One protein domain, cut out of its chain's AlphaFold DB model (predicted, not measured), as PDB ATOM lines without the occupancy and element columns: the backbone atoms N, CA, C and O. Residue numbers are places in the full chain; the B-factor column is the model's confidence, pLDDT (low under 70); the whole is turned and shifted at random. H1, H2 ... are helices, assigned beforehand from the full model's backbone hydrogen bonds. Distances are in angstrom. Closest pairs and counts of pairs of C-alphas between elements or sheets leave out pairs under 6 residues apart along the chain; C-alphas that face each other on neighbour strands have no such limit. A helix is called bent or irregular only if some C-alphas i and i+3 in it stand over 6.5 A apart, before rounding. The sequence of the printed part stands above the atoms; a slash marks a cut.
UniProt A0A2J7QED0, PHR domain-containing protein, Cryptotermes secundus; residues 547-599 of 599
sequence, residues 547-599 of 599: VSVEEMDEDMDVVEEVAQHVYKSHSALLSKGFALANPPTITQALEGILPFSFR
ATOM      1  N   VAL A 547     115.744  91.228 -11.972       58.50
ATOM      2  CA  VAL A 547     116.079  90.317 -13.075       58.50
ATOM      3  C   VAL A 547     116.891  91.120 -14.092       58.50
ATOM      4  O   VAL A 547     116.493  92.233 -14.451       58.50
ATOM      5  N   SER A 548     118.053  90.618 -14.512       56.56
ATOM      6  CA  SER A 548     118.818  91.280 -15.572       56.56
ATOM      7  C   SER A 548     118.075  91.132 -16.908       56.56
ATOM      8  O   SER A 548     117.366  90.155 -17.128       56.56
ATOM      9  N   VAL A 549     118.206  92.102 -17.818       51.56
ATOM     10  CA  VAL A 549     117.514  92.061 -19.126       51.56
ATOM     11  C   VAL A 549     117.964  90.850 -19.960       51.56
ATOM     12  O   VAL A 549     117.189  90.327 -20.748       51.56
ATOM     13  N   GLU A 550     119.186  90.362 -19.727       51.78
ATOM     14  CA  GLU A 550     119.744  89.153 -20.346       51.78
ATOM     15  C   GLU A 550     119.135  87.859 -19.764       51.78
ATOM     16  O   GLU A 550     118.860  86.935 -20.519       51.78
ATOM     17  N   GLU A 551     118.840  87.806 -18.455       52.91
ATOM     18  CA  GLU A 551     118.117  86.686 -17.814       52.91
ATOM     19  C   GLU A 551     116.620  86.662 -18.188       52.91
ATOM     20  O   GLU A 551     115.970  85.631 -18.089       52.91
ATOM     21  N   MET A 552     116.041  87.790 -18.614       53.47
ATOM     22  CA  MET A 552     114.599  87.905 -18.864       53.47
ATOM     23  C   MET A 552     114.152  87.296 -20.204       53.47
ATOM     24  O   MET A 552     113.057  86.741 -20.275       53.47
ATOM     25  N   ASP A 553     114.984  87.382 -21.246       54.44
ATOM     26  CA  ASP A 553     114.631  86.917 -22.598       54.44
ATOM     27  C   ASP A 553     114.919  85.418 -22.816       54.44
ATOM     28  O   ASP A 553     114.231  84.778 -23.612       54.44
ATOM     29  N   GLU A 554     115.897  84.834 -22.109       56.47
ATOM     30  CA  GLU A 554     116.254  83.410 -22.251       56.47
ATOM     31  C   GLU A 554     115.407  82.473 -21.362       56.47
ATOM     32  O   GLU A 554     115.211  81.313 -21.724       56.47
ATOM     33  N   ASP A 555     114.841  82.970 -20.252       62.38
ATOM     34  CA  ASP A 555     114.150  82.138 -19.252       62.38
ATOM     35  C   ASP A 555     112.615  82.260 -19.242       62.38
ATOM     36  O   ASP A 555     111.970  81.482 -18.548       62.38
ATOM     37  N   MET A 556     111.971  83.179 -19.973       66.50
ATOM     38  CA  MET A 556     110.526  83.430 -19.783       66.50
ATOM     39  C   MET A 556     109.637  82.209 -20.090       66.50
ATOM     40  O   MET A 556     108.741  81.894 -19.303       66.50
ATOM     41  N   ASP A 557     109.918  81.482 -21.177       72.94
ATOM     42  CA  ASP A 557     109.183  80.257 -21.530       72.94
ATOM     43  C   ASP A 557     109.438  79.133 -20.506       72.94
ATOM     44  O   ASP A 557     108.519  78.407 -20.116       72.94
ATOM     45  N   VAL A 558     110.677  79.025 -20.010       75.00
ATOM     46  CA  VAL A 558     111.081  78.043 -18.988       75.00
ATOM     47  C   VAL A 558     110.429  78.367 -17.643       75.00
ATOM     48  O   VAL A 558     109.916  77.482 -16.962       75.00
ATOM     49  N   VAL A 559     110.394  79.643 -17.266       71.94
ATOM     50  CA  VAL A 559     109.766  80.146 -16.042       71.94
ATOM     51  C   VAL A 559     108.262  79.920 -16.083       71.94
ATOM     52  O   VAL A 559     107.696  79.495 -15.076       71.94
ATOM     53  N   GLU A 560     107.603  80.145 -17.224       76.94
ATOM     54  CA  GLU A 560     106.176  79.863 -17.365       76.94
ATOM     55  C   GLU A 560     105.884  78.357 -17.264       76.94
ATOM     56  O   GLU A 560     104.963  77.955 -16.543       76.94
ATOM     57  N   GLU A 561     106.696  77.507 -17.899       81.25
ATOM     58  CA  GLU A 561     106.555  76.051 -17.802       81.25
ATOM     59  C   GLU A 561     106.771  75.551 -16.361       81.25
ATOM     60  O   GLU A 561     105.958  74.780 -15.836       81.25
ATOM     61  N   VAL A 562     107.807  76.048 -15.678       79.19
ATOM     62  CA  VAL A 562     108.097  75.734 -14.271       79.19
ATOM     63  C   VAL A 562     106.974  76.234 -13.363       79.19
ATOM     64  O   VAL A 562     106.502  75.480 -12.513       79.19
ATOM     65  N   ALA A 563     106.474  77.457 -13.556       76.12
ATOM     66  CA  ALA A 563     105.367  78.004 -12.774       76.12
ATOM     67  C   ALA A 563     104.084  77.181 -12.953       76.12
ATOM     68  O   ALA A 563     103.410  76.857 -11.970       76.12
ATOM     69  N   GLN A 564     103.763  76.771 -14.185       81.31
ATOM     70  CA  GLN A 564     102.633  75.882 -14.448       81.31
ATOM     71  C   GLN A 564     102.832  74.500 -13.820       81.31
ATOM     72  O   GLN A 564     101.874  73.929 -13.291       81.31
ATOM     73  N   HIS A 565     104.046  73.949 -13.858       83.81
ATOM     74  CA  HIS A 565     104.364  72.666 -13.237       83.81
ATOM     75  C   HIS A 565     104.226  72.720 -11.707       83.81
ATOM     76  O   HIS A 565     103.560  71.867 -11.113       83.81
ATOM     77  N   VAL A 566     104.783  73.754 -11.073       81.06
ATOM     78  CA  VAL A 566     104.671  74.009  -9.629       81.06
ATOM     79  C   VAL A 566     103.208  74.205  -9.239       81.06
ATOM     80  O   VAL A 566     102.732  73.570  -8.298       81.06
ATOM     81  N   TYR A 567     102.455  75.008  -9.993       82.88
ATOM     82  CA  TYR A 567     101.028  75.210  -9.751       82.88
ATOM     83  C   TYR A 567     100.238  73.901  -9.870       82.88
ATOM     84  O   TYR A 567      99.435  73.582  -8.995       82.88
ATOM     85  N   LYS A 568     100.481  73.085 -10.901       84.31
ATOM     86  CA  LYS A 568      99.819  71.777 -11.038       84.31
ATOM     87  C   LYS A 568     100.115  70.864  -9.846       84.31
ATOM     88  O   LYS A 568      99.192  70.235  -9.335       84.31
ATOM     89  N   SER A 569     101.360  70.840  -9.381       85.19
ATOM     90  CA  SER A 569     101.798  69.979  -8.275       85.19
ATOM     91  C   SER A 569     101.321  70.460  -6.900       85.19
ATOM     92  O   SER A 569     101.078  69.644  -6.011       85.19
ATOM     93  N   HIS A 570     101.151  71.775  -6.714       82.62
ATOM     94  CA  HIS A 570     100.961  72.381  -5.391       82.62
ATOM     95  C   HIS A 570      99.746  73.313  -5.256       82.62
ATOM     96  O   HIS A 570      99.547  73.880  -4.183       82.62
ATOM     97  N   SER A 571      98.890  73.453  -6.274       82.00
ATOM     98  CA  SER A 571      97.706  74.344  -6.263       82.00
ATOM     99  C   SER A 571      96.785  74.149  -5.054       82.00
ATOM    100  O   SER A 571      96.185  75.106  -4.566       82.00
ATOM    101  N   ALA A 572      96.714  72.934  -4.503       80.44
ATOM    102  CA  ALA A 572      95.960  72.645  -3.286       80.44
ATOM    103  C   ALA A 572      96.418  73.468  -2.062       80.44
ATOM    104  O   ALA A 572      95.609  73.740  -1.175       80.44
ATOM    105  N   LEU A 573      97.685  73.904  -2.007       80.81
ATOM    106  CA  LEU A 573      98.193  74.763  -0.929       80.81
ATOM    107  C   LEU A 573      97.499  76.126  -0.906       80.81
ATOM    108  O   LEU A 573      97.192  76.615   0.176       80.81
ATOM    109  N   LEU A 574      97.163  76.684  -2.073       76.06
ATOM    110  CA  LEU A 574      96.440  77.958  -2.182       76.06
ATOM    111  C   LEU A 574      95.006  77.874  -1.639       76.06
ATOM    112  O   LEU A 574      94.365  78.892  -1.403       76.06
ATOM    113  N   SER A 575      94.494  76.655  -1.441       80.81
ATOM    114  CA  SER A 575      93.165  76.405  -0.876       80.81
ATOM    115  C   SER A 575      93.194  76.091   0.621       80.81
ATOM    116  O   SER A 575      92.137  76.019   1.248       80.81
ATOM    117  N   LYS A 576      94.373  75.865   1.221       78.81
ATOM    118  CA  LYS A 576      94.465  75.485   2.637       78.81
ATOM    119  C   LYS A 576      93.962  76.619   3.528       78.81
ATOM    120  O   LYS A 576      94.411  77.751   3.421       78.81
ATOM    121  N   GLY A 577      93.048  76.285   4.439       77.19
ATOM    122  CA  GLY A 577      92.451  77.244   5.373       77.19
ATOM    123  C   GLY A 577      91.299  78.074   4.794       77.19
ATOM    124  O   GLY A 577      90.695  78.840   5.539       77.19
ATOM    125  N   PHE A 578      90.943  77.893   3.516       79.25
ATOM    126  CA  PHE A 578      89.858  78.623   2.861       79.25
ATOM    127  C   PHE A 578      88.756  77.678   2.362       79.25
ATOM    128  O   PHE A 578      89.021  76.613   1.808       79.25
ATOM    129  N   ALA A 579      87.494  78.085   2.520       83.44
ATOM    130  CA  ALA A 579      86.339  77.367   1.982       83.44
ATOM    131  C   ALA A 579      86.124  77.724   0.500       83.44
ATOM    132  O   ALA A 579      85.199  78.457   0.151       83.44
ATOM    133  N   LEU A 580      87.017  77.255  -0.373       84.56
ATOM    134  CA  LEU A 580      86.969  77.537  -1.812       84.56
ATOM    135  C   LEU A 580      86.208  76.447  -2.578       84.56
ATOM    136  O   LEU A 580      86.232  75.277  -2.203       84.56
ATOM    137  N   ALA A 581      85.533  76.827  -3.662       83.50
ATOM    138  CA  ALA A 581      84.875  75.903  -4.586       83.50
ATOM    139  C   ALA A 581      85.896  75.107  -5.417       83.50
ATOM    140  O   ALA A 581      85.660  73.952  -5.771       83.50
ATOM    141  N   ASN A 582      87.041  75.724  -5.705       84.00
ATOM    142  CA  ASN A 582      88.163  75.154  -6.435       84.00
ATOM    143  C   ASN A 582      89.461  75.879  -6.042       84.00
ATOM    144  O   ASN A 582      89.396  77.016  -5.573       84.00
ATOM    145  N   PRO A 583      90.639  75.271  -6.264       82.88
ATOM    146  CA  PRO A 583      91.897  75.990  -6.141       82.88
ATOM    147  C   PRO A 583      91.921  77.233  -7.044       82.88
ATOM    148  O   PRO A 583      91.508  77.127  -8.207       82.88
ATOM    149  N   PRO A 584      92.348  78.400  -6.523       83.12
ATOM    150  CA  PRO A 584      92.413  79.632  -7.298       83.12
ATOM    151  C   PRO A 584      93.519  79.524  -8.347       83.12
ATOM    152  O   PRO A 584      94.593  79.009  -8.044       83.12
ATOM    153  N   THR A 585      93.276  80.031  -9.557       82.62
ATOM    154  CA  THR A 585      94.323  80.165 -10.585       82.62
ATOM    155  C   THR A 585      95.432  81.114 -10.123       82.62
ATOM    156  O   THR A 585      95.225  81.929  -9.226       82.62
ATOM    157  N   ILE A 586      96.609  81.056 -10.761       75.88
ATOM    158  CA  ILE A 586      97.727  81.977 -10.466       75.88
ATOM    159  C   ILE A 586      97.259  83.439 -10.550       75.88
ATOM    160  O   ILE A 586      97.494  84.221  -9.636       75.88
ATOM    161  N   THR A 587      96.523  83.788 -11.608       80.00
ATOM    162  CA  THR A 587      95.949  85.128 -11.799       80.00
ATOM    163  C   THR A 587      94.953  85.504 -10.704       80.00
ATOM    164  O   THR A 587      95.067  86.577 -10.126       80.00
ATOM    165  N   GLN A 588      94.036  84.601 -10.345       81.81
ATOM    166  CA  GLN A 588      93.080  84.808  -9.252       81.81
ATOM    167  C   GLN A 588      93.777  85.041  -7.906       81.81
ATOM    168  O   GLN A 588      93.364  85.911  -7.144       81.81
ATOM    169  N   ALA A 589      94.850  84.299  -7.620       76.38
ATOM    170  CA  ALA A 589      95.637  84.473  -6.405       76.38
ATOM    171  C   ALA A 589      96.369  85.828  -6.377       76.38
ATOM    172  O   ALA A 589      96.338  86.506  -5.351       76.38
ATOM    173  N   LEU A 590      96.971  86.248  -7.497       72.94
ATOM    174  CA  LEU A 590      97.670  87.536  -7.620       72.94
ATOM    175  C   LEU A 590      96.720  88.740  -7.547       72.94
ATOM    176  O   LEU A 590      97.051  89.752  -6.938       72.94
ATOM    177  N   GLU A 591      95.526  88.623  -8.128       79.25
ATOM    178  CA  GLU A 591      94.490  89.663  -8.099       79.25
ATOM    179  C   GLU A 591      93.696  89.682  -6.778       79.25
ATOM    180  O   GLU A 591      92.862  90.562  -6.564       79.25
ATOM    181  N   GLY A 592      93.934  88.717  -5.879       75.81
ATOM    182  CA  GLY A 592      93.211  88.590  -4.611       75.81
ATOM    183  C   GLY A 592      91.749  88.143  -4.762       75.81
ATOM    184  O   GLY A 592      90.935  88.372  -3.866       75.81
ATOM    185  N   ILE A 593      91.394  87.506  -5.881       80.31
ATOM    186  CA  ILE A 593      90.042  87.033  -6.195       80.31
ATOM    187  C   ILE A 593      89.927  85.551  -5.820       80.31
ATOM    188  O   ILE A 593      90.332  84.667  -6.571       80.31
ATOM    189  N   LEU A 594      89.344  85.256  -4.657       82.38
ATOM    190  CA  LEU A 594      89.188  83.881  -4.168       82.38
ATOM    191  C   LEU A 594      87.822  83.277  -4.564       82.38
ATOM    192  O   LEU A 594      86.785  83.886  -4.283       82.38
ATOM    193  N   PRO A 595      87.775  82.071  -5.167       83.38
ATOM    194  CA  PRO A 595      86.531  81.412  -5.561       83.38
ATOM    195  C   PRO A 595      85.860  80.754  -4.349       83.38
ATOM    196  O   PRO A 595      85.902  79.536  -4.180       83.38
ATOM    197  N   PHE A 596      85.265  81.553  -3.463       82.12
ATOM    198  CA  PHE A 596      84.589  81.033  -2.274       82.12
ATOM    199  C   PHE A 596      83.422  80.109  -2.638       82.12
ATOM    200  O   PHE A 596      82.611  80.393  -3.521       82.12
ATOM    201  N   SER A 597      83.330  78.992  -1.922       77.75
ATOM    202  CA  SER A 597      82.173  78.110  -1.969       77.75
ATOM    203  C   SER A 597      81.051  78.756  -1.161       77.75
ATOM    204  O   SER A 597      81.107  78.798   0.066       77.75
ATOM    205  N   PHE A 598      80.031  79.277  -1.844       64.25
ATOM    206  CA  PHE A 598      78.785  79.680  -1.198       64.25
ATOM    207  C   PHE A 598      77.989  78.412  -0.860       64.25
ATOM    208  O   PHE A 598      77.191  77.933  -1.668       64.25
ATOM    209  N   ARG A 599      78.255  77.832   0.311       52.91
ATOM    210  CA  ARG A 599      77.378  76.845   0.945       52.91
ATOM    211  C   ARG A 599      76.905  77.345   2.291       52.91
ATOM    212  O   ARG A 599      77.764  77.837   3.053       52.91
TER     213      ARG A 599
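What this domain is: This is residues 547 to 599 of the 599 residues of the protein "PHR domain-containing protein" of Cryptotermes secundus (UniProt A0A2J7QED0). One long helix, H1, makes a free arm with its first half, kinks near residue 569, and the chain then folds back in a loop that brings the short helix H2 near H1. Residues 547 to 562 stick out. The printed part has 53 residues with two named helices, H1 then H2, and no named strand; its class is all helix. It is loose, with a radius of gyration of the C-alphas of 14.3 A, and spans 49 by 21 by 14 A.

How they stand to each other: Start at H1, residues 549 to 575, with its kink of 63 degrees near residue 569. It is irregular: C-alphas 569 and 572 are 8.1 A apart. H2, residues 586 to 590, is close to H1 but not clearly touching; their closest C-alphas, Tyr 567 and Ile 586, are 7.6 A apart. O i to N i+4 pairs are within hydrogen-bond range throughout H2, and in 13 of 23 cases in H1.

Where its parts are: Find C-alpha 549 at (117.514, 92.061, -19.126); from there H1 runs 34.2 A to C-alpha 575 at (93.165, 76.405, -0.876). H2 ends at C-alpha 590, (97.670, 87.536, -7.620).

The domain as a whole: The farthest C-alphas, Glu 550 and Arg 599, the chain's last residue, are 49.0 A apart. The printed part has no cut, and the link from H1 to H2 is short. Look for pLDDT under 70 at residues 547 to 556 and 598 to 599 of this model.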